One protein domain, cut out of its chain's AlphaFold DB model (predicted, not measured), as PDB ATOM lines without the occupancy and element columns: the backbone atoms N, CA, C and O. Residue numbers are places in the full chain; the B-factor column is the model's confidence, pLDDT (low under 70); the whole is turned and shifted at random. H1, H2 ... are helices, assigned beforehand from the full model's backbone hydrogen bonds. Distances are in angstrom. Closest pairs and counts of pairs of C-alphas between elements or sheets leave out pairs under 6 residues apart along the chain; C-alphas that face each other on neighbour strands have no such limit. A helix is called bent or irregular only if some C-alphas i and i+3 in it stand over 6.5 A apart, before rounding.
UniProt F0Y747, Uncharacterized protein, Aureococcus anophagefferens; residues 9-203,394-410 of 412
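This is residues 9 to 203 and 394 to 410 of the 412 residues of an uncharacterized protein of Aureococcus anophagefferens (UniProt F0Y747). Two helical lobes follow each other along the longest axis, bridged by short H4. In the first lobe H2, H3 and H13 pack on H1, H5 lies by the last residue of H1, and a long loop, residues 38 to 58, lies toward the far end; in the second, H6, H7, H8 and H10 run roughly side by side, with H9 at one end of H10, H11 at its other end and H12 on H7. The printed part has 212 residues with thirteen named helices, H1 to H13 in order, and no named strand; its class is all helix. It is compact, with a radius of gyration of the C-alphas of 18.7 A and spans of 56 by 41 by 32 A.

H1, residues 9 to 24, is the hub, touching five helices. With residues 20 to 24 alone it touches H2, residues 28 to 37, in a helical hairpin at a shallow tilt of 28 degrees; the closest C-alphas, of Leu 23 and Gly 30, are 4.4 A apart. H3, residues 59 to 62, touches residues 13 to 20 of H1, closest at the C-alphas of Leu 17 and Tyr 60, 7.1 A. H4, residues 66 to 70, touches residues 21 to 24 of H1, closest at C-alphas 24 and 68, 5.2 A. H5, residues 77 to 84, only just touches H1, at residue 24 alone, with 3 pairs of C-alphas within 8 A, the closest being 24 and 77 at 5.6 A. H6, residues 100 to 107, touches H4, closest at C-alphas 66 and 100, 5.3 A. H7, residues 110 to 118, forms a helical hairpin with H6 at a shallow tilt of 15 degrees, closest at C-alphas 104 and 113, 5.6 A. H8, residues 133 to 146, touches H10, residues 162 to 181, opposite ways at a shallow tilt of 27 degrees, closest at C-alphas 134 and 176, 5.0 A. H9, residues 149 to 157, and H11, residues 185 to 190, touch H10 only at the corner, H9 only just, with 3 pairs. H12, residues 196 to 201, touches H7, closest at C-alphas 115 and 201, 4.6 A. H13, residues 401 to 408, touches H1 at a steep tilt of 51 degrees, closest at C-alphas 14 and 406, 4.7 A. Each O i to N i+4 pair is within hydrogen-bond range in the helices except H2, with 4 of 6, and H3, too short for one.

H1 begins at C-alpha 9, (-2.136, -64.383, -37.977), and is 22.5 A long. H2, 14.5 A, is irregular: C-alphas 29 and 32 are 7.2 A apart. H8 is 19.7 A and H10 28.2 A, from C-alpha 162 at (-33.973, -30.417, -31.775).

The C-alphas farthest apart, of Gly 49 and Gly 191, are 59.6 A apart. Residues 204 to 393 are not printed; C-alphas 203 and 394 are 19.4 A apart. The links H2 to H3, H5 to H6 and H7 to H8 are long. Residues 394 to 396 have pLDDT under 70.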
ATOM      1  N   ASP A   9      -2.605 -65.503 -37.173       90.94
ATOM      2  CA  ASP A   9      -2.136 -64.383 -37.977       90.94
ATOM      3  C   ASP A   9      -3.246 -63.380 -38.348       90.94
ATOM      4  O   ASP A   9      -3.073 -62.165 -38.208       90.94
ATOM      5  N   GLU A  10      -4.409 -63.871 -38.778       91.00
ATOM      6  CA  GLU A  10      -5.586 -63.039 -39.066       91.00
ATOM      7  C   GLU A  10      -6.195 -62.433 -37.797       91.00
ATOM      8  O   GLU A  10      -6.686 -61.302 -37.827       91.00
ATOM      9  N   ARG A  11      -6.155 -63.148 -36.662       90.62
ATOM     10  CA  ARG A  11      -6.591 -62.612 -35.360       90.62
ATOM     11  C   ARG A  11      -5.712 -61.463 -34.894       90.62
ATOM     12  O   ARG A  11      -6.252 -60.455 -34.439       90.62
ATOM     13  N   VAL A  12      -4.388 -61.599 -35.007       93.00
ATOM     14  CA  VAL A  12      -3.446 -60.521 -34.678       93.00
ATOM     15  C   VAL A  12      -3.751 -59.300 -35.539       93.00
ATOM     16  O   VAL A  12      -3.945 -58.210 -35.002       93.00
ATOM     17  N   LEU A  13      -3.878 -59.483 -36.858       92.94
ATOM     18  CA  LEU A  13      -4.200 -58.395 -37.783       92.94
ATOM     19  C   LEU A  13      -5.529 -57.723 -37.456       92.94
ATOM     20  O   LEU A  13      -5.596 -56.496 -37.381       92.94
ATOM     21  N   ARG A  14      -6.574 -58.516 -37.203       92.00
ATOM     22  CA  ARG A  14      -7.872 -57.990 -36.785       92.00
ATOM     23  C   ARG A  14      -7.742 -57.151 -35.526       92.00
ATOM     24  O   ARG A  14      -8.259 -56.042 -35.492       92.00
ATOM     25  N   ARG A  15      -7.033 -57.651 -34.513       92.06
ATOM     26  CA  ARG A  15      -6.857 -56.921 -33.259       92.06
ATOM     27  C   ARG A  15      -6.142 -55.590 -33.483       92.06
ATOM     28  O   ARG A  15      -6.538 -54.595 -32.883       92.06
ATOM     29  N   GLN A  16      -5.135 -55.543 -34.355       94.44
ATOM     30  CA  GLN A  16      -4.461 -54.283 -34.682       94.44
ATOM     31  C   GLN A  16      -5.380 -53.304 -35.420       94.44
ATOM     32  O   GLN A  16      -5.364 -52.116 -35.106       94.44
ATOM     33  N   LEU A  17      -6.224 -53.785 -36.336       93.75
ATOM     34  CA  LEU A  17      -7.227 -52.954 -37.007       93.75
ATOM     35  C   LEU A  17      -8.294 -52.426 -36.040       93.75
ATOM     36  O   LEU A  17      -8.618 -51.246 -36.095       93.75
ATOM     37  N   GLU A  18      -8.799 -53.261 -35.130       92.19
ATOM     38  CA  GLU A  18      -9.767 -52.858 -34.099       92.19
ATOM     39  C   GLU A  18      -9.157 -51.840 -33.124       92.19
ATOM     40  O   GLU A  18      -9.780 -50.828 -32.806       92.19
ATOM     41  N   ASN A  19      -7.909 -52.055 -32.696       93.75
ATOM     42  CA  ASN A  19      -7.177 -51.090 -31.875       93.75
ATOM     43  C   ASN A  19      -6.987 -49.759 -32.624       93.75
ATOM     44  O   ASN A  19      -7.131 -48.690 -32.030       93.75
ATOM     45  N   ALA A  20      -6.668 -49.811 -33.920       95.12
ATOM     46  CA  ALA A  20      -6.470 -48.627 -34.746       95.12
ATOM     47  C   ALA A  20      -7.774 -47.848 -34.986       95.12
ATOM     48  O   ALA A  20      -7.766 -46.624 -34.865       95.12
ATOM     49  N   ASP A  21      -8.887 -48.532 -35.266       93.31
ATOM     50  CA  ASP A  21     -10.217 -47.917 -35.391       93.31
ATOM     51  C   ASP A  21     -10.651 -47.265 -34.072       93.31
ATOM     52  O   ASP A  21     -11.060 -46.103 -34.043       93.31
ATOM     53  N   TRP A  22     -10.447 -47.959 -32.946       94.44
ATOM     54  CA  TRP A  22     -10.716 -47.401 -31.623       94.44
ATOM     55  C   TRP A  22      -9.887 -46.141 -31.344       94.44
ATOM     56  O   TRP A  22     -10.433 -45.132 -30.903       94.44
ATOM     57  N   LEU A  23      -8.582 -46.152 -31.635       96.31
ATOM     58  CA  LEU A  23      -7.742 -44.956 -31.515       96.31
ATOM     59  C   LEU A  23      -8.195 -43.842 -32.472       96.31
ATOM     60  O   LEU A  23      -8.231 -42.674 -32.085       96.31
ATOM     61  N   GLY A  24      -8.598 -44.190 -33.695       94.94
ATOM     62  CA  GLY A  24      -9.163 -43.259 -34.670       94.94
ATOM     63  C   GLY A  24     -10.442 -42.583 -34.174       94.94
ATOM     64  O   GLY A  24     -10.639 -41.387 -34.399       94.94
ATOM     65  N   SER A  25     -11.279 -43.301 -33.427       95.50
ATOM     66  CA  SER A  25     -12.538 -42.788 -32.874       95.50
ATOM     67  C   SER A  25     -12.355 -41.838 -31.679       95.50
ATOM     68  O   SER A  25     -13.323 -41.225 -31.222       95.50
ATOM     69  N   ARG A  26     -11.123 -41.654 -31.186       96.00
ATOM     70  CA  ARG A  26     -10.790 -40.795 -30.034       96.00
ATOM     71  C   ARG A  26     -10.305 -39.387 -30.386       96.00
ATOM     72  O   ARG A  26     -10.094 -38.587 -29.478       96.00
ATOM     73  N   GLY A  27     -10.135 -39.062 -31.665       94.06
ATOM     74  CA  GLY A  27      -9.666 -37.738 -32.082       94.06
ATOM     75  C   GLY A  27      -8.235 -37.466 -31.609       94.06
ATOM     76  O   GLY A  27      -7.372 -38.334 -31.729       94.06
ATOM     77  N   LEU A  28      -7.970 -36.273 -31.062       93.12
ATOM     78  CA  LEU A  28      -6.616 -35.882 -30.631       93.12
ATOM     79  C   LEU A  28      -6.021 -36.846 -29.593       93.12
ATOM     80  O   LEU A  28      -4.859 -37.217 -29.728       93.12
ATOM     81  N   ASP A  29      -6.822 -37.327 -28.639       94.06
ATOM     82  CA  ASP A  29      -6.368 -38.249 -27.584       94.06
ATOM     83  C   ASP A  29      -5.805 -39.570 -28.136       94.06
ATOM     84  O   ASP A  29      -4.961 -40.220 -27.513       94.06
ATOM     85  N   GLY A  30      -6.331 -40.017 -29.280       93.88
ATOM     86  CA  GLY A  30      -5.931 -41.263 -29.926       93.88
ATOM     87  C   GLY A  30      -4.884 -41.080 -31.019       93.88
ATOM     88  O   GLY A  30      -4.223 -42.053 -31.379       93.88
ATOM     89  N   LEU A  31      -4.703 -39.860 -31.534       94.94
ATOM     90  CA  LEU A  31      -3.919 -39.598 -32.739       94.94
ATOM     91  C   LEU A  31      -2.439 -39.966 -32.580       94.94
ATOM     92  O   LEU A  31      -1.884 -40.634 -33.450       94.94
ATOM     93  N   ASP A  32      -1.803 -39.590 -31.472       95.56
ATOM     94  CA  ASP A  32      -0.379 -39.883 -31.256       95.56
ATOM     95  C   ASP A  32      -0.126 -41.383 -31.101       95.56
ATOM     96  O   ASP A  32       0.807 -41.943 -31.685       95.56
ATOM     97  N   LYS A  33      -1.016 -42.067 -30.377       96.75
ATOM     98  CA  LYS A  33      -0.978 -43.524 -30.222       96.75
ATOM     99  C   LYS A  33      -1.234 -44.226 -31.551       96.75
ATOM    100  O   LYS A  33      -0.563 -45.206 -31.851       96.75
ATOM    101  N   LEU A  34      -2.148 -43.709 -32.371       96.69
ATOM    102  CA  LEU A  34      -2.412 -44.231 -33.708       96.69
ATOM    103  C   LEU A  34      -1.182 -44.062 -34.611       96.69
ATOM    104  O   LEU A  34      -0.788 -45.011 -35.282       96.69
ATOM    105  N   ARG A  35      -0.517 -42.898 -34.572       96.75
ATOM    106  CA  ARG A  35       0.742 -42.646 -35.298       96.75
ATOM    107  C   ARG A  35       1.867 -43.587 -34.871       96.75
ATOM    108  O   ARG A  35       2.699 -43.940 -35.703       96.75
ATOM    109  N   ALA A  36       1.919 -43.974 -33.598       96.25
ATOM    110  CA  ALA A  36       2.857 -44.983 -33.119       96.25
ATOM    111  C   ALA A  36       2.465 -46.390 -33.602       96.25
ATOM    112  O   ALA A  36       3.314 -47.122 -34.103       96.25
ATOM    113  N   LEU A  37       1.175 -46.733 -33.526       95.62
ATOM    114  CA  LEU A  37       0.651 -48.046 -33.899       95.62
ATOM    115  C   LEU A  37       0.907 -48.381 -35.375       95.62
ATOM    116  O   LEU A  37       1.368 -49.473 -35.687       95.62
ATOM    117  N   VAL A  38       0.672 -47.438 -36.291       95.31
ATOM    118  CA  VAL A  38       0.853 -47.673 -37.739       95.31
ATOM    119  C   VAL A  38       2.310 -47.897 -38.155       95.31
ATOM    120  O   VAL A  38       2.557 -48.363 -39.265       95.31
ATOM    121  N   LYS A  39       3.274 -47.574 -37.281       94.94
ATOM    122  CA  LYS A  39       4.707 -47.817 -37.508       94.94
ATOM    123  C   LYS A  39       5.141 -49.228 -37.120       94.94
ATOM    124  O   LYS A  39       6.268 -49.603 -37.435       94.94
ATOM    125  N   LEU A  40       4.291 -49.996 -36.435       93.69
ATOM    126  CA  LEU A  40       4.615 -51.369 -36.068       93.69
ATOM    127  C   LEU A  40       4.758 -52.239 -37.321       93.69
ATOM    128  O   LEU A  40       3.919 -52.204 -38.224       93.69
ATOM    129  N   THR A  41       5.825 -53.034 -37.346       94.00
ATOM    130  CA  THR A  41       6.085 -54.052 -38.373       94.00
ATOM    131  C   THR A  41       5.653 -55.441 -37.928       94.00
ATOM    132  O   THR A  41       5.435 -56.307 -38.767       94.00
ATOM    133  N   GLU A  42       5.513 -55.654 -36.621       95.19
ATOM    134  CA  GLU A  42       5.140 -56.925 -36.010       95.19
ATOM    135  C   GLU A  42       4.240 -56.665 -34.800       95.19
ATOM    136  O   GLU A  42       4.372 -55.638 -34.127       95.19
ATOM    137  N   ALA A  43       3.316 -57.581 -34.519       94.00
ATOM    138  CA  ALA A  43       2.443 -57.503 -33.353       94.00
ATOM    139  C   ALA A  43       2.012 -58.895 -32.882       94.00
ATOM    140  O   ALA A  43       2.164 -59.878 -33.595       94.00
ATOM    141  N   ASN A  44       1.430 -58.980 -31.691       92.19
ATOM    142  CA  ASN A  44       0.705 -60.161 -31.228       92.19
ATOM    143  C   ASN A  44      -0.742 -59.774 -30.877       92.19
ATOM    144  O   ASN A  44      -1.169 -58.631 -31.074       92.19
ATOM    145  N   ASP A  45      -1.524 -60.729 -30.387       84.81
ATOM    146  CA  ASP A  45      -2.924 -60.513 -30.012       84.81
ATOM    147  C   ASP A  45      -3.105 -60.015 -28.563       84.81
ATOM    148  O   ASP A  45      -4.239 -59.863 -28.101       84.81
ATOM    149  N   GLY A  46      -2.002 -59.715 -27.865       81.50
ATOM    150  CA  GLY A  46      -1.979 -59.280 -26.467       81.50
ATOM    151  C   GLY A  46      -1.956 -60.418 -25.440       81.50
ATOM    152  O   GLY A  46      -1.953 -60.132 -24.242       81.50
ATOM    153  N   GLY A  47      -1.930 -61.686 -25.866       80.00
ATOM    154  CA  GLY A  47      -1.742 -62.823 -24.964       80.00
ATOM    155  C   GLY A  47      -0.310 -62.906 -24.419       80.00
ATOM    156  O   GLY A  47       0.661 -62.679 -25.144       80.00
ATOM    157  N   MET A  48      -0.150 -63.257 -23.138       76.12
ATOM    158  CA  MET A  48       1.183 -63.472 -22.560       76.12
ATOM    159  C   MET A  48       1.890 -64.646 -23.251       76.12
ATOM    160  O   MET A  48       1.341 -65.740 -23.329       76.12
ATOM    161  N   GLY A  49       3.113 -64.419 -23.742       79.56
ATOM    162  CA  GLY A  49       3.947 -65.452 -24.375       79.56
ATOM    163  C   GLY A  49       3.578 -65.807 -25.820       79.56
ATOM    164  O   GLY A  49       4.166 -66.724 -26.388       79.56
ATOM    165  N   HIS A  50       2.631 -65.097 -26.432       85.81
ATOM    166  CA  HIS A  50       2.241 -65.323 -27.818       85.81
ATOM    167  C   HIS A  50       3.274 -64.753 -28.813       85.81
ATOM    168  O   HIS A  50       3.754 -63.630 -28.609       85.81
ATOM    169  N   PRO A  51       3.606 -65.484 -29.900       91.19
ATOM    170  CA  PRO A  51       4.620 -65.053 -30.855       91.19
ATOM    171  C   PRO A  51       4.181 -63.793 -31.606       91.19
ATOM    172  O   PRO A  51       2.991 -63.591 -31.882       91.19
ATOM    173  N   LEU A  52       5.166 -62.958 -31.942       92.75
ATOM    174  CA  LEU A  52       4.980 -61.817 -32.829       92.75
ATOM    175  C   LEU A  52       4.740 -62.305 -34.260       92.75
ATOM    176  O   LEU A  52       5.390 -63.229 -34.744       92.75
ATOM    177  N   VAL A  53       3.796 -61.658 -34.927       94.25
ATOM    178  CA  VAL A  53       3.409 -61.891 -36.314       94.25
ATOM    179  C   VAL A  53       3.745 -60.643 -37.108       94.25
ATOM    180  O   VAL A  53       3.364 -59.534 -36.724       94.25
ATOM    181  N   ALA A  54       4.423 -60.826 -38.239       94.56
ATOM    182  CA  ALA A  54       4.696 -59.747 -39.175       94.56
ATOM    183  C   ALA A  54       3.393 -59.171 -39.749       94.56
ATOM    184  O   ALA A  54       2.518 -59.897 -40.231       94.56
ATOM    185  N   LEU A  55       3.271 -57.847 -39.710       93.94
ATOM    186  CA  LEU A  55       2.147 -57.119 -40.279       93.94
ATOM    187  C   LEU A  55       2.414 -56.847 -41.769       93.94
ATOM    188  O   LEU A  55       3.499 -56.369 -42.118       93.94
ATOM    189  N   PRO A  56       1.442 -57.092 -42.671       92.50
ATOM    190  CA  PRO A  56       1.571 -56.739 -44.074       92.50
ATOM    191  C   PRO A  56       1.876 -55.255 -44.265       92.50
ATOM    192  O   PRO A  56       1.360 -54.383 -43.556       92.50
ATOM    193  N   ARG A  57       2.687 -54.935 -45.277       89.38
ATOM    194  CA  ARG A  57       2.966 -53.539 -45.630       89.38
ATOM    195  C   ARG A  57       1.664 -52.824 -45.984       89.38
ATOM    196  O   ARG A  57       0.924 -53.263 -46.859       89.38
ATOM    197  N   GLY A  58       1.409 -51.695 -45.329       88.25
ATOM    198  CA  GLY A  58       0.191 -50.922 -45.558       88.25
ATOM    199  C   GLY A  58      -1.075 -51.550 -44.970       88.25
ATOM    200  O   GLY A  58      -2.159 -51.185 -45.418       88.25
ATOM    201  N   TRP A  59      -0.972 -52.446 -43.978       92.38
ATOM    202  CA  TRP A  59      -2.133 -53.006 -43.264       92.38
ATOM    203  C   TRP A  59      -3.100 -51.924 -42.764       92.38
ATOM    204  O   TRP A  59      -4.316 -52.079 -42.837       92.38
ATOM    205  N   TYR A  60      -2.553 -50.781 -42.344       91.62
ATOM    206  CA  TYR A  60      -3.297 -49.624 -41.855       91.62
ATOM    207  C   TYR A  60      -4.246 -49.016 -42.901       91.62
ATOM    208  O   TYR A  60      -5.160 -48.279 -42.556       91.62
ATOM    209  N   ARG A  61      -4.085 -49.334 -44.190       91.56
ATOM    210  CA  ARG A  61      -4.998 -48.880 -45.252       91.56
ATOM    211  C   ARG A  61      -6.375 -49.542 -45.163       91.56
ATOM    212  O   ARG A  61      -7.318 -49.050 -45.778       91.56
ATOM    213  N   ALA A  62      -6.473 -50.637 -44.406       91.25
ATOM    214  CA  ALA A  62      -7.708 -51.351 -44.108       91.25
ATOM    215  C   ALA A  62      -8.444 -50.833 -42.864       91.25
ATOM    216  O   ALA A  62      -9.494 -51.379 -42.536       91.25
ATOM    217  N   ILE A  63      -7.901 -49.836 -42.149       92.44
ATOM    218  CA  ILE A  63      -8.548 -49.286 -40.950       92.44
ATOM    219  C   ILE A  63      -9.946 -48.769 -41.336       92.44
ATOM    220  O   ILE A  63     -10.051 -47.963 -42.261       92.44
ATOM    221  N   PRO A  64     -11.027 -49.206 -40.670       91.06
ATOM    222  CA  PRO A  64     -12.349 -48.628 -40.879       91.06
ATOM    223  C   PRO A  64     -12.370 -47.130 -40.561       91.06
ATOM    224  O   PRO A  64     -11.709 -46.662 -39.640       91.06
ATOM    225  N   LEU A  65     -13.153 -46.355 -41.313       93.62
ATOM    226  CA  LEU A  65     -13.337 -44.927 -41.025       93.62
ATOM    227  C   LEU A  65     -14.548 -44.663 -40.120       93.62
ATOM    228  O   LEU A  65     -14.727 -43.536 -39.658       93.62
ATOM    229  N   HIS A  66     -15.390 -45.671 -39.873       92.25
ATOM    230  CA  HIS A  66     -16.687 -45.527 -39.209       92.25
ATOM    231  C   HIS A  66     -16.577 -44.930 -37.808       92.25
ATOM    232  O   HIS A  66     -17.342 -44.016 -37.508       92.25
ATOM    233  N   GLY A  67     -15.607 -45.352 -36.988       93.06
ATOM    234  CA  GLY A  67     -15.412 -44.804 -35.644       93.06
ATOM    235  C   GLY A  67     -15.031 -43.319 -35.652       93.06
ATOM    236  O   GLY A  67     -15.622 -42.510 -34.932       93.06
ATOM    237  N   ALA A  68     -14.075 -42.932 -36.504       95.88
ATOM    238  CA  ALA A  68     -13.652 -41.536 -36.655       95.88
ATOM    239  C   ALA A  68     -14.771 -40.645 -37.225       95.88
ATOM    240  O   ALA A  68     -14.936 -39.499 -36.802       95.88
ATOM    241  N   VAL A  69     -15.558 -41.180 -38.162       97.00
ATOM    242  CA  VAL A  69     -16.710 -40.498 -38.762       97.00
ATOM    243  C   VAL A  69     -17.837 -40.313 -37.755       97.00
ATOM    244  O   VAL A  69     -18.333 -39.200 -37.606       97.00
ATOM    245  N   MET A  70     -18.226 -41.375 -37.050       95.25
ATOM    246  CA  MET A  70     -19.294 -41.364 -36.049       95.25
ATOM    247  C   MET A  70     -19.060 -40.294 -34.979       95.25
ATOM    248  O   MET A  70     -19.986 -39.575 -34.606       95.25
ATOM    249  N   ASN A  71     -17.807 -40.140 -34.547       95.50
ATOM    250  CA  ASN A  71     -17.420 -39.198 -33.499       95.50
ATOM    251  C   ASN A  71     -16.992 -37.813 -34.027       95.50
ATOM    252  O   ASN A  71     -16.465 -37.012 -33.261       95.50
ATOM    253  N   ASN A  72     -17.240 -37.508 -35.307       96.12
ATOM    254  CA  ASN A  72     -16.983 -36.203 -35.931       96.12
ATOM    255  C   ASN A  72     -15.515 -35.724 -35.875       96.12
ATOM    256  O   ASN A  72     -15.225 -34.539 -35.703       96.12
ATOM    257  N   HIS A  73     -14.553 -36.625 -36.076       96.25
ATOM    258  CA  HIS A  73     -13.123 -36.286 -36.023       96.25
ATOM    259  C   HIS A  73     -12.562 -35.721 -37.337       96.25
ATOM    260  O   HIS A  73     -11.413 -35.975 -37.707       96.25
ATOM    261  N   VAL A  74     -13.363 -34.916 -38.048       95.31
ATOM    262  CA  VAL A  74     -13.011 -34.305 -39.348       95.31
ATOM    263  C   VAL A  74     -11.814 -33.355 -39.272       95.31
ATOM    264  O   VAL A  74     -11.110 -33.173 -40.258       95.31
ATOM    265  N   ALA A  75     -11.558 -32.768 -38.102       93.31
ATOM    266  CA  ALA A  75     -10.447 -31.843 -37.880       93.31
ATOM    267  C   ALA A  75      -9.192 -32.514 -37.283       93.31
ATOM    268  O   ALA A  75      -8.211 -31.822 -37.022       93.31
ATOM    269  N   THR A  76      -9.224 -33.826 -37.011       94.00
ATOM    270  CA  THR A  76      -8.198 -34.505 -36.196       94.00
ATOM    271  C   THR A  76      -7.735 -35.826 -36.824       94.00
ATOM    272  O   THR A  76      -6.827 -35.820 -37.654       94.00
ATOM    273  N   THR A  77      -8.325 -36.968 -36.460       95.19
ATOM    274  CA  THR A  77      -7.889 -38.302 -36.917       95.19
ATOM    275  C   THR A  77      -8.338 -38.625 -38.336       95.19
ATOM    276  O   THR A  77      -7.614 -39.318 -39.047       95.19
ATOM    277  N   LEU A  78      -9.486 -38.113 -38.788       95.25
ATOM    278  CA  LEU A  78     -10.005 -38.433 -40.119       95.25
ATOM    279  C   LEU A  78      -9.091 -37.925 -41.261       95.25
ATOM    280  O   LEU A  78      -8.835 -38.705 -42.181       95.25
ATOM    281  N   PRO A  79      -8.519 -36.699 -41.205       92.62
ATOM    282  CA  PRO A  79      -7.460 -36.264 -42.121       92.62
ATOM    283  C   PRO A  79      -6.247 -37.182 -42.147       92.62
ATOM    284  O   PRO A  79      -5.790 -37.551 -43.223       92.62
ATOM    285  N   PHE A  80      -5.772 -37.617 -40.980       94.00
ATOM    286  CA  PHE A  80      -4.635 -38.529 -40.895       94.00
ATOM    287  C   PHE A  80      -4.927 -39.881 -41.572       94.00
ATOM    288  O   PHE A  80      -4.130 -40.362 -42.374       94.00
ATOM    289  N   LEU A  81      -6.094 -40.477 -41.310       94.38
ATOM    290  CA  LEU A  81      -6.489 -41.753 -41.916       94.38
ATOM    291  C   LEU A  81      -6.643 -41.645 -43.444       94.38
ATOM    292  O   LEU A  81      -6.168 -42.502 -44.187       94.38
ATOM    293  N   VAL A  82      -7.296 -40.592 -43.936       92.50
ATOM    294  CA  VAL A  82      -7.624 -40.480 -45.366       92.50
ATOM    295  C   VAL A  82      -6.465 -39.921 -46.192       92.50
ATOM    296  O   VAL A  82      -6.174 -40.458 -47.258       92.50
ATOM    297  N   GLU A  83      -5.807 -38.855 -45.736       88.44
ATOM    298  CA  GLU A  83      -4.783 -38.155 -46.522       88.44
ATOM    299  C   GLU A  83      -3.381 -38.728 -46.313       88.44
ATOM    300  O   GLU A  83      -2.680 -38.962 -47.297       88.44
ATOM    301  N   ASP A  84      -2.984 -38.994 -45.063       90.19
ATOM    302  CA  ASP A  84      -1.619 -39.448 -44.763       90.19
ATOM    303  C   ASP A  84      -1.475 -40.964 -44.966       90.19
ATOM    304  O   ASP A  84      -0.468 -41.433 -45.499       90.19
ATOM    305  N   LEU A  85      -2.481 -41.747 -44.555       90.00
ATOM    306  CA  LEU A  85      -2.442 -43.210 -44.655       90.00
ATOM    307  C   LEU A  85      -3.080 -43.766 -45.934       90.00
ATOM    308  O   LEU A  85      -2.803 -44.911 -46.297       90.00
ATOM    309  N   GLY A  86      -3.918 -42.991 -46.627       89.06
ATOM    310  CA  GLY A  86      -4.615 -43.455 -47.827       89.06
ATOM    311  C   GLY A  86      -5.579 -44.609 -47.538       89.06
ATOM    312  O   GLY A  86      -5.581 -45.616 -48.257       89.06
ATOM    313  N   VAL A  87      -6.352 -44.490 -46.457       91.12
ATOM    314  CA  VAL A  87      -7.443 -45.414 -46.124       91.12
ATOM    315  C   VAL A  87      -8.584 -45.281 -47.140       91.12
ATOM    316  O   VAL A  87      -8.908 -44.186 -47.602       91.12
ATOM    317  N   GLY A  88      -9.193 -46.412 -47.509       88.94
ATOM    318  CA  GLY A  88     -10.315 -46.456 -48.449       88.94
ATOM    319  C   GLY A  88     -11.589 -45.789 -47.916       88.94
ATOM    320  O   GLY A  88     -11.954 -45.957 -46.757       88.94
ATOM    321  N   LEU A  89     -12.302 -45.070 -48.788       91.75
ATOM    322  CA  LEU A  89     -13.550 -44.365 -48.448       91.75
ATOM    323  C   LEU A  89     -14.809 -45.233 -48.587       91.75
ATOM    324  O   LEU A  89     -15.881 -44.845 -48.132       91.75
ATOM    325  N   GLU A  90     -14.678 -46.396 -49.227       91.31
ATOM    326  CA  GLU A  90     -15.803 -47.200 -49.721       91.31
ATOM    327  C   GLU A  90     -16.016 -48.506 -48.946       91.31
ATOM    328  O   GLU A  90     -16.883 -49.295 -49.317       91.31
ATOM    329  N   SER A  91     -15.243 -48.751 -47.884       88.12
ATOM    330  CA  SER A  91     -15.360 -49.963 -47.067       88.12
ATOM    331  C   SER A  91     -16.708 -49.982 -46.333       88.12
ATOM    332  O   SER A  91     -16.942 -49.095 -45.513       88.12
ATOM    333  N   PRO A  92     -17.612 -50.941 -46.594       89.38
ATOM    334  CA  PRO A  92     -18.894 -51.009 -45.897       89.38
ATOM    335  C   PRO A  92     -18.728 -51.570 -44.476       89.38
ATOM    336  O   PRO A  92     -17.897 -52.449 -44.247       89.38
ATOM    337  N   GLU A  93     -19.540 -51.102 -43.524       89.06
ATOM    338  CA  GLU A  93     -19.714 -51.811 -42.248       89.06
ATOM    339  C   GLU A  93     -20.601 -53.046 -42.424       89.06
ATOM    340  O   GLU A  93     -21.339 -53.189 -43.403       89.06
ATOM    341  N   LYS A  94     -20.499 -53.976 -41.477       85.81
ATOM    342  CA  LYS A  94     -20.998 -55.342 -41.633       85.81
ATOM    343  C   LYS A  94     -22.515 -55.483 -41.499       85.81
ATOM    344  O   LYS A  94     -23.095 -56.386 -42.097       85.81
ATOM    345  N   LYS A  95     -23.148 -54.667 -40.662       86.56
ATOM    346  CA  LYS A  95     -24.547 -54.805 -40.249       86.56
ATOM    347  C   LYS A  95     -25.516 -54.309 -41.318       86.56
ATOM    348  O   LYS A  95     -26.455 -55.028 -41.640       86.56
ATOM    349  N   ALA A  96     -25.318 -53.106 -41.840       89.88
ATOM    350  CA  ALA A  96     -26.228 -52.478 -42.800       89.88
ATOM    351  C   ALA A  96     -25.531 -52.073 -44.111       89.88
ATOM    352  O   ALA A  96     -26.136 -51.416 -44.958       89.88
ATOM    353  N   GLY A  97     -24.272 -52.479 -44.312       92.25
ATOM    354  CA  GLY A  97     -23.522 -52.165 -45.527       92.25
ATOM    355  C   GLY A  97     -23.217 -50.676 -45.672       92.25
ATOM    356  O   GLY A  97     -22.920 -50.209 -46.772       92.25
ATOM    357  N   ASN A  98     -23.325 -49.899 -44.589       94.62
ATOM    358  CA  ASN A  98     -23.108 -48.465 -44.640       94.62
ATOM    359  C   ASN A  98     -21.634 -48.171 -44.910       94.62
ATOM    360  O   ASN A  98     -20.730 -48.620 -44.210       94.62
ATOM    361  N   ARG A  99     -21.372 -47.361 -45.926       95.25
ATOM    362  CA  ARG A  99     -20.040 -46.776 -46.127       95.25
ATOM    363  C   ARG A  99     -19.826 -45.618 -45.150       95.25
ATOM    364  O   ARG A  99     -20.816 -45.054 -44.684       95.25
ATOM    365  N   PRO A 100     -18.581 -45.184 -44.906       95.94
ATOM    366  CA  PRO A 100     -18.280 -44.037 -44.054       95.94
ATOM    367  C   PRO A 100     -19.169 -42.813 -44.329       95.94
ATOM    368  O   PRO A 100     -19.683 -42.202 -43.398       95.94
ATOM    369  N   ALA A 101     -19.452 -42.498 -45.598       97.50
ATOM    370  CA  ALA A 101     -20.344 -41.391 -45.947       97.50
ATOM    371  C   ALA A 101     -21.803 -41.594 -45.476       97.50
ATOM    372  O   ALA A 101     -22.430 -40.636 -45.028       97.50
ATOM    373  N   HIS A 102     -22.327 -42.825 -45.493       97.62
ATOM    374  CA  HIS A 102     -23.648 -43.147 -44.932       97.62
ATOM    375  C   HIS A 102     -23.660 -42.947 -43.417       97.62
ATOM    376  O   HIS A 102     -24.573 -42.325 -42.881       97.62
ATOM    377  N   THR A 103     -22.617 -43.410 -42.719       96.50
ATOM    378  CA  THR A 103     -22.470 -43.191 -41.274       96.50
ATOM    379  C   THR A 103     -22.481 -41.698 -40.950       96.50
ATOM    380  O   THR A 103     -23.217 -41.273 -40.064       96.50
ATOM    381  N   ALA A 104     -21.760 -40.876 -41.714       97.75
ATOM    382  CA  ALA A 104     -21.776 -39.425 -41.537       97.75
ATOM    383  C   ALA A 104     -23.188 -38.823 -41.699       97.75
ATOM    384  O   ALA A 104     -23.567 -37.943 -40.925       97.75
ATOM    385  N   VAL A 105     -23.988 -39.328 -42.649       97.94
ATOM    386  CA  VAL A 105     -25.390 -38.918 -42.840       97.94
ATOM    387  C   VAL A 105     -26.264 -39.319 -41.653       97.94
ATOM    388  O   VAL A 105     -27.019 -38.481 -41.165       97.94
ATOM    389  N   ILE A 106     -26.143 -40.554 -41.153       94.75
ATOM    390  CA  ILE A 106     -26.903 -41.053 -39.992       94.75
ATOM    391  C   ILE A 106     -26.684 -40.142 -38.779       94.75
ATOM    392  O   ILE A 106     -27.643 -39.687 -38.150       94.75
ATOM    393  N   TRP A 107     -25.423 -39.811 -38.499       93.69
ATOM    394  CA  TRP A 107     -25.058 -38.961 -37.368       93.69
ATOM    395  C   TRP A 107     -25.296 -37.462 -37.617       93.69
ATOM    396  O   TRP A 107     -25.331 -36.687 -36.666       93.69
ATOM    397  N   GLY A 108     -25.562 -37.050 -38.861       94.75
ATOM    398  CA  GLY A 108     -25.829 -35.655 -39.224       94.75
ATOM    399  C   GLY A 108     -24.581 -34.773 -39.269       94.75
ATOM    400  O   GLY A 108     -24.679 -33.560 -39.100       94.75
ATOM    401  N   HIS A 109     -23.406 -35.365 -39.486       96.50
ATOM    402  CA  HIS A 109     -22.135 -34.643 -39.506       96.50
ATOM    403  C   HIS A 109     -21.880 -34.038 -40.886       96.50
ATOM    404  O   HIS A 109     -21.117 -34.576 -41.691       96.50
ATOM    405  N   ASN A 110     -22.525 -32.905 -41.162       97.25
ATOM    406  CA  ASN A 110     -22.485 -32.221 -42.461       97.25
ATOM    407  C   ASN A 110     -21.057 -31.946 -42.962       97.25
ATOM    408  O   ASN A 110     -20.765 -32.157 -44.141       97.25
ATOM    409  N   ASP A 111     -20.154 -31.529 -42.067       97.12
ATOM    410  CA  ASP A 111     -18.739 -31.306 -42.393       97.12
ATOM    411  C   ASP A 111     -18.016 -32.605 -42.780       97.12
ATOM    412  O   ASP A 111     -17.217 -32.601 -43.716       97.12
ATOM    413  N   VAL A 112     -18.321 -33.731 -42.124       98.19
ATOM    414  CA  VAL A 112     -17.742 -35.044 -42.456       98.19
ATOM    415  C   VAL A 112     -18.262 -35.542 -43.804       98.19
ATOM    416  O   VAL A 112     -17.476 -36.022 -44.619       98.19
ATOM    417  N   VAL A 113     -19.564 -35.390 -44.076       98.31
ATOM    418  CA  VAL A 113     -20.159 -35.746 -45.379       98.31
ATOM    419  C   VAL A 113     -19.468 -34.964 -46.496       98.31
ATOM    420  O   VAL A 113     -18.970 -35.557 -47.452       98.31
ATOM    421  N   ALA A 114     -19.370 -33.642 -46.343       97.00
ATOM    422  CA  ALA A 114     -18.691 -32.775 -47.298       97.00
ATOM    423  C   ALA A 114     -17.213 -33.160 -47.483       97.00
ATOM    424  O   ALA A 114     -16.725 -33.238 -48.609       97.00
ATOM    425  N   TYR A 115     -16.505 -33.438 -46.386       95.81
ATOM    426  CA  TYR A 115     -15.102 -33.850 -46.393       95.81
ATOM    427  C   TYR A 115     -14.869 -35.140 -47.194       95.81
ATOM    428  O   TYR A 115     -13.940 -35.188 -48.008       95.81
ATOM    429  N   LEU A 116     -15.702 -36.165 -46.976       96.19
ATOM    430  CA  LEU A 116     -15.604 -37.462 -47.652       96.19
ATOM    431  C   LEU A 116     -15.940 -37.338 -49.143       96.19
ATOM    432  O   LEU A 116     -15.186 -37.830 -49.984       96.19
ATOM    433  N   LEU A 117     -17.018 -36.623 -49.483       95.75
ATOM    434  CA  LEU A 117     -17.417 -36.376 -50.872       95.75
ATOM    435  C   LEU A 117     -16.350 -35.588 -51.644       95.75
ATOM    436  O   LEU A 117     -15.995 -35.963 -52.762       95.75
ATOM    437  N   ALA A 118     -15.753 -34.569 -51.019       92.06
ATOM    438  CA  ALA A 118     -14.634 -33.815 -51.587       92.06
ATOM    439  C   ALA A 118     -13.397 -34.682 -51.881       92.06
ATOM    440  O   ALA A 118     -12.576 -34.323 -52.722       92.06
ATOM    441  N   ARG A 119     -13.253 -35.828 -51.204       90.88
ATOM    442  CA  ARG A 119     -12.151 -36.785 -51.397       90.88
ATOM    443  C   ARG A 119     -12.523 -37.958 -52.302       90.88
ATOM    444  O   ARG A 119     -11.719 -38.866 -52.482       90.88
ATOM    445  N   GLY A 120     -13.695 -37.898 -52.934       90.44
ATOM    446  CA  GLY A 120     -14.129 -38.873 -53.928       90.44
ATOM    447  C   GLY A 120     -14.945 -40.030 -53.366       90.44
ATOM    448  O   GLY A 120     -15.079 -41.034 -54.061       90.44
ATOM    449  N   ALA A 121     -15.494 -39.908 -52.151       93.62
ATOM    450  CA  ALA A 121     -16.502 -40.854 -51.691       93.62
ATOM    451  C   ALA A 121     -17.711 -40.840 -52.637       93.62
ATOM    452  O   ALA A 121     -18.146 -39.780 -53.107       93.62
ATOM    453  N   ARG A 122     -18.262 -42.018 -52.913       94.56
ATOM    454  CA  ARG A 122     -19.410 -42.177 -53.803       94.56
ATOM    455  C   ARG A 122     -20.694 -41.705 -53.131       94.56
ATOM    456  O   ARG A 122     -21.088 -42.218 -52.087       94.56
ATOM    457  N   HIS A 123     -21.364 -40.742 -53.756       95.69
ATOM    458  CA  HIS A 123     -22.680 -40.272 -53.316       95.69
ATOM    459  C   HIS A 123     -23.818 -41.217 -53.739       95.69
ATOM    460  O   HIS A 123     -24.872 -41.224 -53.107       95.69
ATOM    461  N   ASP A 124     -23.572 -42.011 -54.783       95.88
ATOM    462  CA  ASP A 124     -24.491 -42.928 -55.460       95.88
ATOM    463  C   ASP A 124     -24.342 -44.388 -55.003       95.88
ATOM    464  O   ASP A 124     -25.035 -45.271 -55.498       95.88
ATOM    465  N   ALA A 125     -23.405 -44.678 -54.099       95.19
ATOM    466  CA  ALA A 125     -23.211 -46.031 -53.607       95.19
ATOM    467  C   ALA A 125     -24.353 -46.426 -52.667       95.19
ATOM    468  O   ALA A 125     -24.630 -45.719 -51.704       95.19
ATOM    469  N   GLU A 126     -24.960 -47.582 -52.912       96.38
ATOM    470  CA  GLU A 126     -26.043 -48.114 -52.087       96.38
ATOM    471  C   GLU A 126     -25.506 -48.916 -50.897       96.38
ATOM    472  O   GLU A 126     -24.534 -49.674 -51.018       96.38
ATOM    473  N   ASN A 127     -26.141 -48.752 -49.738       95.31
ATOM    474  CA  ASN A 127     -25.965 -49.650 -48.596       95.31
ATOM    475  C   ASN A 127     -26.784 -50.953 -48.771       95.31
ATOM    476  O   ASN A 127     -27.434 -51.157 -49.795       95.31
ATOM    477  N   SER A 128     -26.795 -51.842 -47.771       95.06
ATOM    478  CA  SER A 128     -27.531 -53.120 -47.856       95.06
ATOM    479  C   SER A 128     -29.058 -52.965 -47.915       95.06
ATOM    480  O   SER A 128     -29.750 -53.926 -48.238       95.06
ATOM    481  N   GLU A 129     -29.592 -51.782 -47.600       93.31
ATOM    482  CA  GLU A 129     -31.015 -51.438 -47.734       93.31
ATOM    483  C   GLU A 129     -31.338 -50.799 -49.103       93.31
ATOM    484  O   GLU A 129     -32.468 -50.367 -49.318       93.31
ATOM    485  N   GLY A 130     -30.367 -50.693 -50.022       95.50
ATOM    486  CA  GLY A 130     -30.551 -50.024 -51.316       95.50
ATOM    487  C   GLY A 130     -30.642 -48.496 -51.215       95.50
ATOM    488  O   GLY A 130     -31.079 -47.834 -52.152       95.50
ATOM    489  N   MET A 131     -30.275 -47.903 -50.073       95.81
ATOM    490  CA  MET A 131     -30.303 -46.451 -49.889       95.81
ATOM    491  C   MET A 131     -28.951 -45.834 -50.245       95.81
ATOM    492  O   MET A 131     -27.921 -46.257 -49.722       95.81
ATOM    493  N   THR A 132     -28.981 -44.783 -51.065       96.94
ATOM    494  CA  THR A 132     -27.863 -43.849 -51.266       96.94
ATOM    495  C   THR A 132     -27.924 -42.703 -50.241       96.94
ATOM    496  O   THR A 132     -28.829 -42.635 -49.397       96.94
ATOM    497  N   LEU A 133     -26.969 -41.766 -50.291       97.94
ATOM    498  CA  LEU A 133     -26.856 -40.702 -49.284       97.94
ATOM    499  C   LEU A 133     -28.077 -39.765 -49.238       97.94
ATOM    500  O   LEU A 133     -28.547 -39.436 -48.146       97.94
ATOM    501  N   ALA A 134     -28.596 -39.323 -50.389       97.75
ATOM    502  CA  ALA A 134     -29.679 -38.334 -50.440       97.75
ATOM    503  C   ALA A 134     -31.023 -38.878 -49.894       97.75
ATOM    504  O   ALA A 134     -31.585 -38.254 -48.986       97.75
ATOM    505  N   PRO A 135     -31.520 -40.066 -50.312       97.19
ATOM    506  CA  PRO A 135     -32.683 -40.704 -49.691       97.19
ATOM    507  C   PRO A 135     -32.521 -40.927 -48.183       97.19
ATOM    508  O   PRO A 135     -33.456 -40.680 -47.420       97.19
ATOM    509  N   MET A 136     -31.332 -41.340 -47.729       96.62
ATOM    510  CA  MET A 136     -31.058 -41.551 -46.306       96.62
ATOM    511  C   MET A 136     -31.129 -40.242 -45.507       96.62
ATOM    512  O   MET A 136     -31.727 -40.208 -44.428       96.62
ATOM    513  N   ALA A 137     -30.589 -39.146 -46.046       97.81
ATOM    514  CA  ALA A 137     -30.696 -37.827 -45.430       97.81
ATOM    515  C   ALA A 137     -32.152 -37.344 -45.354       97.81
ATOM    516  O   ALA A 137     -32.565 -36.822 -44.318       97.81
ATOM    517  N   ARG A 138     -32.953 -37.580 -46.404       97.38
ATOM    518  CA  ARG A 138     -34.395 -37.277 -46.408       97.38
ATOM    519  C   ARG A 138     -35.141 -38.082 -45.342       97.38
ATOM    520  O   ARG A 138     -35.913 -37.501 -44.582       97.38
ATOM    521  N   ARG A 139     -34.860 -39.385 -45.216       95.00
ATOM    522  CA  ARG A 139     -35.431 -40.249 -44.164       95.00
ATOM    523  C   ARG A 139     -35.073 -39.742 -42.768       95.00
ATOM    524  O   ARG A 139     -35.956 -39.605 -41.926       95.00
ATOM    525  N   ARG A 140     -33.801 -39.405 -42.528       93.56
ATOM    526  CA  ARG A 140     -33.348 -38.815 -41.259       93.56
ATOM    527  C   ARG A 140     -34.071 -37.500 -40.959       93.56
ATOM    528  O   ARG A 140     -34.535 -37.307 -39.840       93.56
ATOM    529  N   GLN A 141     -34.190 -36.611 -41.945       95.94
ATOM    530  CA  GLN A 141     -34.883 -35.333 -41.783       95.94
ATOM    531  C   GLN A 141     -36.368 -35.526 -41.458       95.94
ATOM    532  O   GLN A 141     -36.890 -34.865 -40.564       95.94
ATOM    533  N   ALA A 142     -37.037 -36.451 -42.145       95.00
ATOM    534  CA  ALA A 142     -38.433 -36.776 -41.884       95.00
ATOM    535  C   ALA A 142     -38.641 -37.294 -40.452       95.00
ATOM    536  O   ALA A 142     -39.612 -36.903 -39.815       95.00
ATOM    537  N   LEU A 143     -37.715 -38.100 -39.919       91.56
ATOM    538  CA  LEU A 143     -37.760 -38.561 -38.526       91.56
ATOM    539  C   LEU A 143     -37.552 -37.421 -37.520       91.56
ATOM    540  O   LEU A 143     -38.232 -37.377 -36.501       91.56
ATOM    541  N   LEU A 144     -36.655 -36.473 -37.804       91.00
ATOM    542  CA  LEU A 144     -36.455 -35.308 -36.933       91.00
ATOM    543  C   LEU A 144     -37.686 -34.396 -36.892       91.00
ATOM    544  O   LEU A 144     -38.064 -33.915 -35.826       91.00
ATOM    545  N   VAL A 145     -38.329 -34.175 -38.042       92.62
ATOM    546  CA  VAL A 145     -39.533 -33.335 -38.150       92.62
ATOM    547  C   VAL A 145     -40.768 -34.056 -37.602       92.62
ATOM    548  O   VAL A 145     -41.551 -33.473 -36.852       92.62
ATOM    549  N   GLY A 146     -40.939 -35.327 -37.961       88.88
ATOM    550  CA  GLY A 146     -42.084 -36.168 -37.611       88.88
ATOM    551  C   GLY A 146     -41.969 -36.882 -36.264       88.88
ATOM    552  O   GLY A 146     -42.842 -37.685 -35.942       88.88
ATOM    553  N   GLY A 147     -40.913 -36.613 -35.491       83.81
ATOM    554  CA  GLY A 147     -40.655 -37.273 -34.214       83.81
ATOM    555  C   GLY A 147     -41.811 -37.127 -33.223       83.81
ATOM    556  O   GLY A 147     -42.418 -36.056 -33.085       83.81
ATOM    557  N   THR A 148     -42.088 -38.219 -32.516       86.19
ATOM    558  CA  THR A 148     -43.103 -38.338 -31.468       86.19
ATOM    559  C   THR A 148     -42.835 -37.383 -30.303       86.19
ATOM    560  O   THR A 148     -41.710 -36.934 -30.069       86.19
ATOM    561  N   GLN A 149     -43.863 -37.110 -29.496       83.44
ATOM    562  CA  GLN A 149     -43.710 -36.288 -28.290       83.44
ATOM    563  C   GLN A 149     -42.666 -36.866 -27.315       83.44
ATOM    564  O   GLN A 149     -41.945 -36.110 -26.665       83.44
ATOM    565  N   ALA A 150     -42.548 -38.196 -27.245       84.94
ATOM    566  CA  ALA A 150     -41.555 -38.876 -26.419       84.94
ATOM    567  C   ALA A 150     -40.118 -38.632 -26.913       84.94
ATOM    568  O   ALA A 150     -39.235 -38.351 -26.105       84.94
ATOM    569  N   GLU A 151     -39.879 -38.671 -28.227       82.56
ATOM    570  CA  GLU A 151     -38.565 -38.367 -28.816       82.56
ATOM    571  C   GLU A 151     -38.192 -36.896 -28.612       82.56
ATOM    572  O   GLU A 151     -37.070 -36.586 -28.212       82.56
ATOM    573  N   ARG A 152     -39.149 -35.980 -28.795       86.19
ATOM    574  CA  ARG A 152     -38.953 -34.550 -28.506       86.19
ATOM    575  C   ARG A 152     -38.579 -34.320 -27.040       86.19
ATOM    576  O   ARG A 152     -37.635 -33.584 -26.756       86.19
ATOM    577  N   ALA A 153     -39.265 -34.995 -26.115       86.69
ATOM    578  CA  ALA A 153     -38.951 -34.952 -24.689       86.69
ATOM    579  C   ALA A 153     -37.573 -35.558 -24.372       86.69
ATOM    580  O   ALA A 153     -36.861 -35.030 -23.519       86.69
ATOM    581  N   TYR A 154     -37.165 -36.622 -25.073       88.69
ATOM    582  CA  TYR A 154     -35.820 -37.184 -24.963       88.69
ATOM    583  C   TYR A 154     -34.753 -36.155 -25.357       88.69
ATOM    584  O   TYR A 154     -33.828 -35.924 -24.578       88.69
ATOM    585  N   TYR A 155     -34.887 -35.494 -26.511       87.69
ATOM    586  CA  TYR A 155     -33.930 -34.464 -26.929       87.69
ATOM    587  C   TYR A 155     -33.877 -33.303 -25.932       87.69
ATOM    588  O   TYR A 155     -32.791 -32.929 -25.494       87.69
ATOM    589  N   ALA A 156     -35.039 -32.813 -25.488       87.00
ATOM    590  CA  ALA A 156     -35.122 -31.748 -24.493       87.00
ATOM    591  C   ALA A 156     -34.449 -32.133 -23.162       87.00
ATOM    592  O   ALA A 156     -33.651 -31.365 -22.629       87.00
ATOM    593  N   ARG A 157     -34.707 -33.344 -22.645       92.56
ATOM    594  CA  ARG A 157     -34.128 -33.831 -21.379       92.56
ATOM    595  C   ARG A 157     -32.609 -33.988 -21.447       92.56
ATOM    596  O   ARG A 157     -31.937 -33.784 -20.443       92.56
ATOM    597  N   ASN A 158     -32.078 -34.343 -22.613       91.12
ATOM    598  CA  ASN A 158     -30.638 -34.461 -22.841       91.12
ATOM    599  C   ASN A 158     -29.986 -33.127 -23.255       91.12
ATOM    600  O   ASN A 158     -28.805 -33.111 -23.589       91.12
ATOM    601  N   GLY A 159     -30.735 -32.016 -23.256       89.88
ATOM    602  CA  GLY A 159     -30.224 -30.696 -23.633       89.88
ATOM    603  C   GLY A 159     -29.837 -30.579 -25.110       89.88
ATOM    604  O   GLY A 159     -29.052 -29.706 -25.473       89.88
ATOM    605  N   VAL A 160     -30.359 -31.459 -25.966       87.31
ATOM    606  CA  VAL A 160     -30.068 -31.466 -27.400       87.31
ATOM    607  C   VAL A 160     -31.069 -30.551 -28.115       87.31
ATOM    608  O   VAL A 160     -32.273 -30.814 -28.065       87.31
ATOM    609  N   PRO A 161     -30.615 -29.490 -28.804       89.25
ATOM    610  CA  PRO A 161     -31.508 -28.552 -29.477       89.25
ATOM    611  C   PRO A 161     -32.100 -29.184 -30.747       89.25
ATOM    612  O   PRO A 161     -31.473 -29.178 -31.805       89.25
ATOM    613  N   LEU A 162     -33.316 -29.735 -30.652       90.06
ATOM    614  CA  LEU A 162     -33.973 -30.417 -31.775       90.06
ATOM    615  C   LEU A 162     -34.154 -29.502 -32.995       90.06
ATOM    616  O   LEU A 162     -33.886 -29.937 -34.111       90.06
ATOM    617  N   ASP A 163     -34.527 -28.238 -32.794       90.69
ATOM    618  CA  ASP A 163     -34.710 -27.281 -33.895       90.69
ATOM    619  C   ASP A 163     -33.409 -27.066 -34.681       90.69
ATOM    620  O   ASP A 163     -33.405 -27.066 -35.910       90.69
ATOM    621  N   TYR A 164     -32.272 -27.005 -33.982       91.19
ATOM    622  CA  TYR A 164     -30.958 -26.943 -34.622       91.19
ATOM    623  C   TYR A 164     -30.655 -28.212 -35.433       91.19
ATOM    624  O   TYR A 164     -30.139 -28.123 -36.546       91.19
ATOM    625  N   LEU A 165     -31.002 -29.399 -34.917       91.94
ATOM    626  CA  LEU A 165     -30.829 -30.656 -35.655       91.94
ATOM    627  C   LEU A 165     -31.714 -30.728 -36.905       91.94
ATOM    628  O   LEU A 165     -31.269 -31.254 -37.928       91.94
ATOM    629  N   VAL A 166     -32.943 -30.213 -36.826       93.62
ATOM    630  CA  VAL A 166     -33.874 -30.099 -37.959       93.62
ATOM    631  C   VAL A 166     -33.306 -29.150 -39.016       93.62
ATOM    632  O   VAL A 166     -33.325 -29.480 -40.203       93.62
ATOM    633  N   ASP A 167     -32.747 -28.014 -38.605       94.38
ATOM    634  CA  ASP A 167     -32.117 -27.050 -39.509       94.38
ATOM    635  C   ASP A 167     -30.862 -27.615 -40.186       94.38
ATOM    636  O   ASP A 167     -30.689 -27.479 -41.404       94.38
ATOM    637  N   GLU A 168     -29.983 -28.270 -39.424       94.62
ATOM    638  CA  GLU A 168     -28.785 -28.924 -39.959       94.62
ATOM    639  C   GLU A 168     -29.141 -30.092 -40.883       94.62
ATOM    640  O   GLU A 168     -28.536 -30.240 -41.948       94.62
ATOM    641  N   GLY A 169     -30.163 -30.882 -40.548       95.88
ATOM    642  CA  GLY A 169     -30.649 -31.947 -41.419       95.88
ATOM    643  C   GLY A 169     -31.264 -31.410 -42.719       95.88
ATOM    644  O   GLY A 169     -30.996 -31.946 -43.793       95.88
ATOM    645  N   ALA A 170     -31.981 -30.282 -42.681       96.94
ATOM    646  CA  ALA A 170     -32.482 -29.633 -43.891       96.94
ATOM    647  C   ALA A 170     -31.342 -29.118 -44.789       96.94
ATOM    648  O   ALA A 170     -31.441 -29.169 -46.018       96.94
ATOM    649  N   ARG A 171     -30.238 -28.631 -44.202       96.75
ATOM    650  CA  ARG A 171     -29.023 -28.252 -44.951       96.75
ATOM    651  C   ARG A 171     -28.361 -29.465 -45.598       96.75
ATOM    652  O   ARG A 171     -27.957 -29.365 -46.757       96.75
ATOM    653  N   LEU A 172     -28.293 -30.586 -44.881       97.94
ATOM    654  CA  LEU A 172     -27.755 -31.850 -45.386       97.94
ATOM    655  C   LEU A 172     -28.530 -32.343 -46.608       97.94
ATOM    656  O   LEU A 172     -27.921 -32.646 -47.632       97.94
ATOM    657  N   VAL A 173     -29.864 -32.357 -46.520       98.31
ATOM    658  CA  VAL A 173     -30.747 -32.744 -47.629       98.31
ATOM    659  C   VAL A 173     -30.502 -31.850 -48.843       98.31
ATOM    660  O   VAL A 173     -30.170 -32.355 -49.908       98.31
ATOM    661  N   ARG A 174     -30.528 -30.517 -48.679       97.25
ATOM    662  CA  ARG A 174     -30.260 -29.588 -49.795       97.25
ATOM    663  C   ARG A 174     -28.885 -29.788 -50.433       97.25
ATOM    664  O   ARG A 174     -28.740 -29.601 -51.640       97.25
ATOM    665  N   MET A 175     -27.867 -30.108 -49.635       97.44
ATOM    666  CA  MET A 175     -26.534 -30.409 -50.152       97.44
ATOM    667  C   MET A 175     -26.551 -31.687 -50.987       97.44
ATOM    668  O   MET A 175     -26.095 -31.658 -52.125       97.44
ATOM    669  N   LEU A 176     -27.069 -32.787 -50.440       98.19
ATOM    670  CA  LEU A 176     -27.033 -34.091 -51.098       98.19
ATOM    671  C   LEU A 176     -27.946 -34.155 -52.323       98.19
ATOM    672  O   LEU A 176     -27.504 -34.665 -53.345       98.19
ATOM    673  N   ASP A 177     -29.133 -33.548 -52.274       97.69
ATOM    674  CA  ASP A 177     -30.002 -33.380 -53.446       97.69
ATOM    675  C   ASP A 177     -29.282 -32.570 -54.535       97.69
ATOM    676  O   ASP A 177     -29.349 -32.880 -55.721       97.69
ATOM    677  N   GLY A 178     -28.549 -31.525 -54.142       96.12
ATOM    678  CA  GLY A 178     -27.749 -30.732 -55.070       96.12
ATOM    679  C   GLY A 178     -26.597 -31.520 -55.698       96.12
ATOM    680  O   GLY A 178     -26.326 -31.345 -56.883       96.12
ATOM    681  N   VAL A 179     -25.927 -32.376 -54.920       96.12
ATOM    682  CA  VAL A 179     -24.852 -33.259 -55.401       96.12
ATOM    683  C   VAL A 179     -25.402 -34.323 -56.350       96.12
ATOM    684  O   VAL A 179     -24.816 -34.528 -57.408       96.12
ATOM    685  N   GLU A 180     -26.534 -34.941 -56.003       95.12
ATOM    686  CA  GLU A 180     -27.261 -35.921 -56.821       95.12
ATOM    687  C   GLU A 180     -27.693 -35.301 -58.159       95.12
ATOM    688  O   GLU A 180     -27.344 -35.812 -59.221       95.12
ATOM    689  N   ASN A 181     -28.325 -34.123 -58.130       95.38
ATOM    690  CA  ASN A 181     -28.743 -33.400 -59.337       95.38
ATOM    691  C   ASN A 181     -27.567 -32.949 -60.218       95.38
ATOM    692  O   ASN A 181     -27.692 -32.888 -61.439       95.38
ATOM    693  N   ALA A 182     -26.425 -32.609 -59.616       91.31
ATOM    694  CA  ALA A 182     -25.215 -32.249 -60.354       91.31
ATOM    695  C   ALA A 182     -24.407 -33.475 -60.828       91.31
ATOM    696  O   ALA A 182     -23.418 -33.312 -61.546       91.31
ATOM    697  N   GLY A 183     -24.767 -34.685 -60.387       90.06
ATOM    698  CA  GLY A 183     -24.082 -35.948 -60.676       90.06
ATOM    699  C   GLY A 183     -22.715 -36.128 -60.002       90.06
ATOM    700  O   GLY A 183     -22.091 -37.178 -60.144       90.06
ATOM    701  N   SER A 184     -22.195 -35.122 -59.292       89.12
ATOM    702  CA  SER A 184     -20.955 -35.235 -58.517       89.12
ATOM    703  C   SER A 184     -20.772 -34.082 -57.530       89.12
ATOM    704  O   SER A 184     -21.281 -32.975 -57.726       89.12
ATOM    705  N   TRP A 185     -19.959 -34.325 -56.495       91.06
ATOM    706  CA  TRP A 185     -19.552 -33.286 -55.548       91.06
ATOM    707  C   TRP A 185     -18.859 -32.115 -56.244       91.06
ATOM    708  O   TRP A 185     -19.206 -30.968 -55.989       91.06
ATOM    709  N   ASP A 186     -17.905 -32.395 -57.134       84.69
ATOM    710  CA  ASP A 186     -17.109 -31.354 -57.786       84.69
ATOM    711  C   ASP A 186     -17.968 -30.446 -58.670       84.69
ATOM    712  O   ASP A 186     -17.803 -29.224 -58.628       84.69
ATOM    713  N   ALA A 187     -18.922 -31.010 -59.419       85.12
ATOM    714  CA  ALA A 187     -19.854 -30.230 -60.233       85.12
ATOM    715  C   ALA A 187     -20.723 -29.307 -59.362       85.12
ATOM    716  O   ALA A 187     -20.825 -28.108 -59.632       85.12
ATOM    717  N   TRP A 188     -21.282 -29.834 -58.269       90.25
ATOM    718  CA  TRP A 188     -22.091 -29.051 -57.333       90.25
ATOM    719  C   TRP A 188     -21.276 -27.974 -56.594       90.25
ATOM    720  O   TRP A 188     -21.696 -26.818 -56.493       90.25
ATOM    721  N   ALA A 189     -20.092 -28.333 -56.094       88.19
ATOM    722  CA  ALA A 189     -19.217 -27.462 -55.314       88.19
ATOM    723  C   ALA A 189     -18.634 -26.316 -56.156       88.19
ATOM    724  O   ALA A 189     -18.494 -25.197 -55.655       88.19
ATOM    725  N   SER A 190     -18.359 -26.559 -57.441       80.19
ATOM    726  CA  SER A 190     -17.846 -25.544 -58.373       80.19
ATOM    727  C   SER A 190     -18.823 -24.378 -58.573       80.19
ATOM    728  O   SER A 190     -18.394 -23.237 -58.732       80.19
ATOM    729  N   GLY A 191     -20.137 -24.622 -58.476       76.88
ATOM    730  CA  GLY A 191     -21.165 -23.574 -58.532       76.88
ATOM    731  C   GLY A 191     -21.224 -22.667 -57.293       76.88
ATOM    732  O   GLY A 191     -21.973 -21.693 -57.272       76.88
ATOM    733  N   GLY A 192     -20.459 -22.973 -56.241       81.38
ATOM    734  CA  GLY A 192     -20.520 -22.267 -54.964       81.38
ATOM    735  C   GLY A 192     -19.262 -22.420 -54.116       81.38
ATOM    736  O   GLY A 192     -19.371 -22.655 -52.915       81.38
ATOM    737  N   VAL A 193     -18.075 -22.257 -54.707       77.19
ATOM    738  CA  VAL A 193     -16.778 -22.481 -54.027       77.19
ATOM    739  C   VAL A 193     -16.552 -21.620 -52.778       77.19
ATOM    740  O   VAL A 193     -15.783 -21.993 -51.897       77.19
ATOM    741  N   ALA A 194     -17.229 -20.471 -52.683       75.94
ATOM    742  CA  ALA A 194     -17.153 -19.569 -51.534       75.94
ATOM    743  C   ALA A 194     -18.076 -19.972 -50.366       75.94
ATOM    744  O   ALA A 194     -17.993 -19.373 -49.294       75.94
ATOM    745  N   ARG A 195     -18.961 -20.969 -50.541       88.62
ATOM    746  CA  ARG A 195     -19.809 -21.482 -49.453       88.62
ATOM    747  C   ARG A 195     -18.903 -21.988 -48.319       88.62
ATOM    748  O   ARG A 195     -18.005 -22.779 -48.607       88.62
ATOM    749  N   PRO A 196     -19.139 -21.621 -47.042       90.12
ATOM    750  CA  PRO A 196     -18.246 -21.993 -45.939       90.12
ATOM    751  C   PRO A 196     -17.962 -23.497 -45.840       90.12
ATOM    752  O   PRO A 196     -16.822 -23.891 -45.617       90.12
ATOM    753  N   LEU A 197     -18.981 -24.331 -46.065       91.31
ATOM    754  CA  LEU A 197     -18.853 -25.790 -46.063       91.31
ATOM    755  C   LEU A 197     -17.916 -26.293 -47.174       91.31
ATOM    756  O   LEU A 197     -17.020 -27.090 -46.915       91.31
ATOM    757  N   VAL A 198     -18.076 -25.775 -48.398       88.56
ATOM    758  CA  VAL A 198     -17.226 -26.129 -49.547       88.56
ATOM    759  C   VAL A 198     -15.796 -25.645 -49.323       88.56
ATOM    760  O   VAL A 198     -14.855 -26.398 -49.549       88.56
ATOM    761  N   ALA A 199     -15.623 -24.424 -48.816       86.31
ATOM    762  CA  ALA A 199     -14.310 -23.859 -48.529       86.31
ATOM    763  C   ALA A 199     -13.539 -24.663 -47.464       86.31
ATOM    764  O   ALA A 199     -12.321 -24.790 -47.575       86.31
ATOM    765  N   ARG A 200     -14.227 -25.225 -46.458       89.25
ATOM    766  CA  ARG A 200     -13.614 -26.118 -45.459       89.25
ATOM    767  C   ARG A 200     -13.321 -27.511 -46.012       89.25
ATOM    768  O   ARG A 200     -12.239 -28.039 -45.778       89.25
ATOM    769  N   ALA A 201     -14.266 -28.109 -46.734       88.94
ATOM    770  CA  ALA A 201     -14.138 -29.479 -47.230       88.94
ATOM    771  C   ALA A 201     -13.154 -29.608 -48.404       88.94
ATOM    772  O   ALA A 201     -12.432 -30.604 -48.497       88.94
ATOM    773  N   ALA A 202     -13.120 -28.592 -49.272       85.12
ATOM    774  CA  ALA A 202     -12.347 -28.535 -50.508       85.12
ATOM    775  C   ALA A 202     -11.651 -27.165 -50.685       85.12
ATOM    776  O   ALA A 202     -11.914 -26.444 -51.656       85.12
ATOM    777  N   PRO A 203     -10.724 -26.777 -49.785       81.69
ATOM    778  CA  PRO A 203     -10.040 -25.478 -49.843       81.69
ATOM    779  C   PRO A 203      -9.262 -25.260 -51.150       81.69
ATOM    780  O   PRO A 203      -9.061 -24.122 -51.582       81.69
ATOM    781  N   PRO A 394      -6.696 -43.139 -56.227       56.41
ATOM    782  CA  PRO A 394      -7.602 -43.920 -55.410       56.41
ATOM    783  C   PRO A 394      -6.773 -44.986 -54.700       56.41
ATOM    784  O   PRO A 394      -5.917 -45.610 -55.345       56.41
ATOM    785  N   PRO A 395      -6.926 -45.115 -53.373       62.31
ATOM    786  CA  PRO A 395      -6.061 -45.972 -52.591       62.31
ATOM    787  C   PRO A 395      -6.036 -47.352 -53.249       62.31
ATOM    788  O   PRO A 395      -7.092 -47.943 -53.463       62.31
ATOM    789  N   ARG A 396      -4.836 -47.845 -53.612       68.44
ATOM    790  CA  ARG A 396      -4.673 -49.140 -54.300       68.44
ATOM    791  C   ARG A 396      -5.539 -50.201 -53.614       68.44
ATOM    792  O   ARG A 396      -5.478 -50.280 -52.382       68.44
ATOM    793  N   PRO A 397      -6.317 -51.003 -54.350       71.81
ATOM    794  CA  PRO A 397      -7.163 -52.004 -53.724       71.81
ATOM    795  C   PRO A 397      -6.325 -52.897 -52.808       71.81
ATOM    796  O   PRO A 397      -5.151 -53.166 -53.072       71.81
ATOM    797  N   ILE A 398      -6.914 -53.278 -51.684       81.06
ATOM    798  CA  ILE A 398      -6.273 -54.178 -50.735       81.06
ATOM    799  C   ILE A 398      -6.331 -55.575 -51.343       81.06
ATOM    800  O   ILE A 398      -7.419 -56.089 -51.579       81.06
ATOM    801  N   THR A 399      -5.170 -56.157 -51.632       83.75
ATOM    802  CA  THR A 399      -5.053 -57.478 -52.275       83.75
ATOM    803  C   THR A 399      -4.583 -58.572 -51.322       83.75
ATOM    804  O   THR A 399      -4.563 -59.734 -51.701       83.75
ATOM    805  N   ASP A 400      -4.159 -58.214 -50.110       87.81
ATOM    806  CA  ASP A 400      -3.681 -59.176 -49.118       87.81
ATOM    807  C   ASP A 400      -4.866 -59.963 -48.533       87.81
ATOM    808  O   ASP A 400      -5.739 -59.389 -47.878       87.81
ATOM    809  N   GLU A 401      -4.906 -61.274 -48.786       87.00
ATOM    810  CA  GLU A 401      -6.007 -62.153 -48.373       87.00
ATOM    811  C   GLU A 401      -6.177 -62.213 -46.852       87.00
ATOM    812  O   GLU A 401      -7.307 -62.182 -46.361       87.00
ATOM    813  N   ARG A 402      -5.072 -62.211 -46.093       88.31
ATOM    814  CA  ARG A 402      -5.114 -62.222 -44.621       88.31
ATOM    815  C   ARG A 402      -5.733 -60.934 -44.098       88.31
ATOM    816  O   ARG A 402      -6.510 -60.955 -43.144       88.31
ATOM    817  N   LEU A 403      -5.399 -59.807 -44.723       88.19
ATOM    818  CA  LEU A 403      -5.961 -58.509 -44.367       88.19
ATOM    819  C   LEU A 403      -7.457 -58.434 -44.703       88.19
ATOM    820  O   LEU A 403      -8.244 -57.963 -43.883       88.19
ATOM    821  N   LEU A 404      -7.869 -58.953 -45.863       86.62
ATOM    822  CA  LEU A 404      -9.280 -59.039 -46.253       86.62
ATOM    823  C   LEU A 404     -10.086 -59.936 -45.295       86.62
ATOM    824  O   LEU A 404     -11.167 -59.546 -44.847       86.62
ATOM    825  N   ALA A 405      -9.545 -61.098 -44.915       86.25
ATOM    826  CA  ALA A 405     -10.162 -62.007 -43.947       86.25
ATOM    827  C   ALA A 405     -10.255 -61.392 -42.535       86.25
ATOM    828  O   ALA A 405     -11.267 -61.548 -41.835       86.25
ATOM    829  N   ALA A 406      -9.231 -60.638 -42.123       87.06
ATOM    830  CA  ALA A 406      -9.235 -59.908 -40.861       87.06
ATOM    831  C   ALA A 406     -10.370 -58.871 -40.814       87.06
ATOM    832  O   ALA A 406     -11.141 -58.881 -39.846       87.06
ATOM    833  N   VAL A 407     -10.521 -58.060 -41.873       85.19
ATOM    834  CA  VAL A 407     -11.569 -57.028 -42.012       85.19
ATOM    835  C   VAL A 407     -12.974 -57.637 -42.018       85.19
ATOM    836  O   VAL A 407     -13.854 -57.151 -41.310       85.19
ATOM    837  N   ALA A 408     -13.194 -58.740 -42.743       81.12
ATOM    838  CA  ALA A 408     -14.519 -59.355 -42.905       81.12
ATOM    839  C   ALA A 408     -15.196 -59.791 -41.585       81.12
ATOM    840  O   ALA A 408     -16.424 -59.941 -41.505       81.12
ATOM    841  N   GLY A 409     -14.420 -60.017 -40.522       73.50
ATOM    842  CA  GLY A 409     -14.967 -60.368 -39.210       73.50
ATOM    843  C   GLY A 409     -14.819 -59.302 -38.131       73.50
ATOM    844  O   GLY A 409     -15.114 -59.619 -36.979       73.50
ATOM    845  N   MET A 410     -14.405 -58.081 -38.472       81.75
ATOM    846  CA  MET A 410     -14.464 -56.959 -37.537       81.75
ATOM    847  C   MET A 410     -15.915 -56.673 -37.133       81.75
ATOM    848  O   MET A 410     -16.851 -56.811 -37.930       81.75
TER     849      MET A 410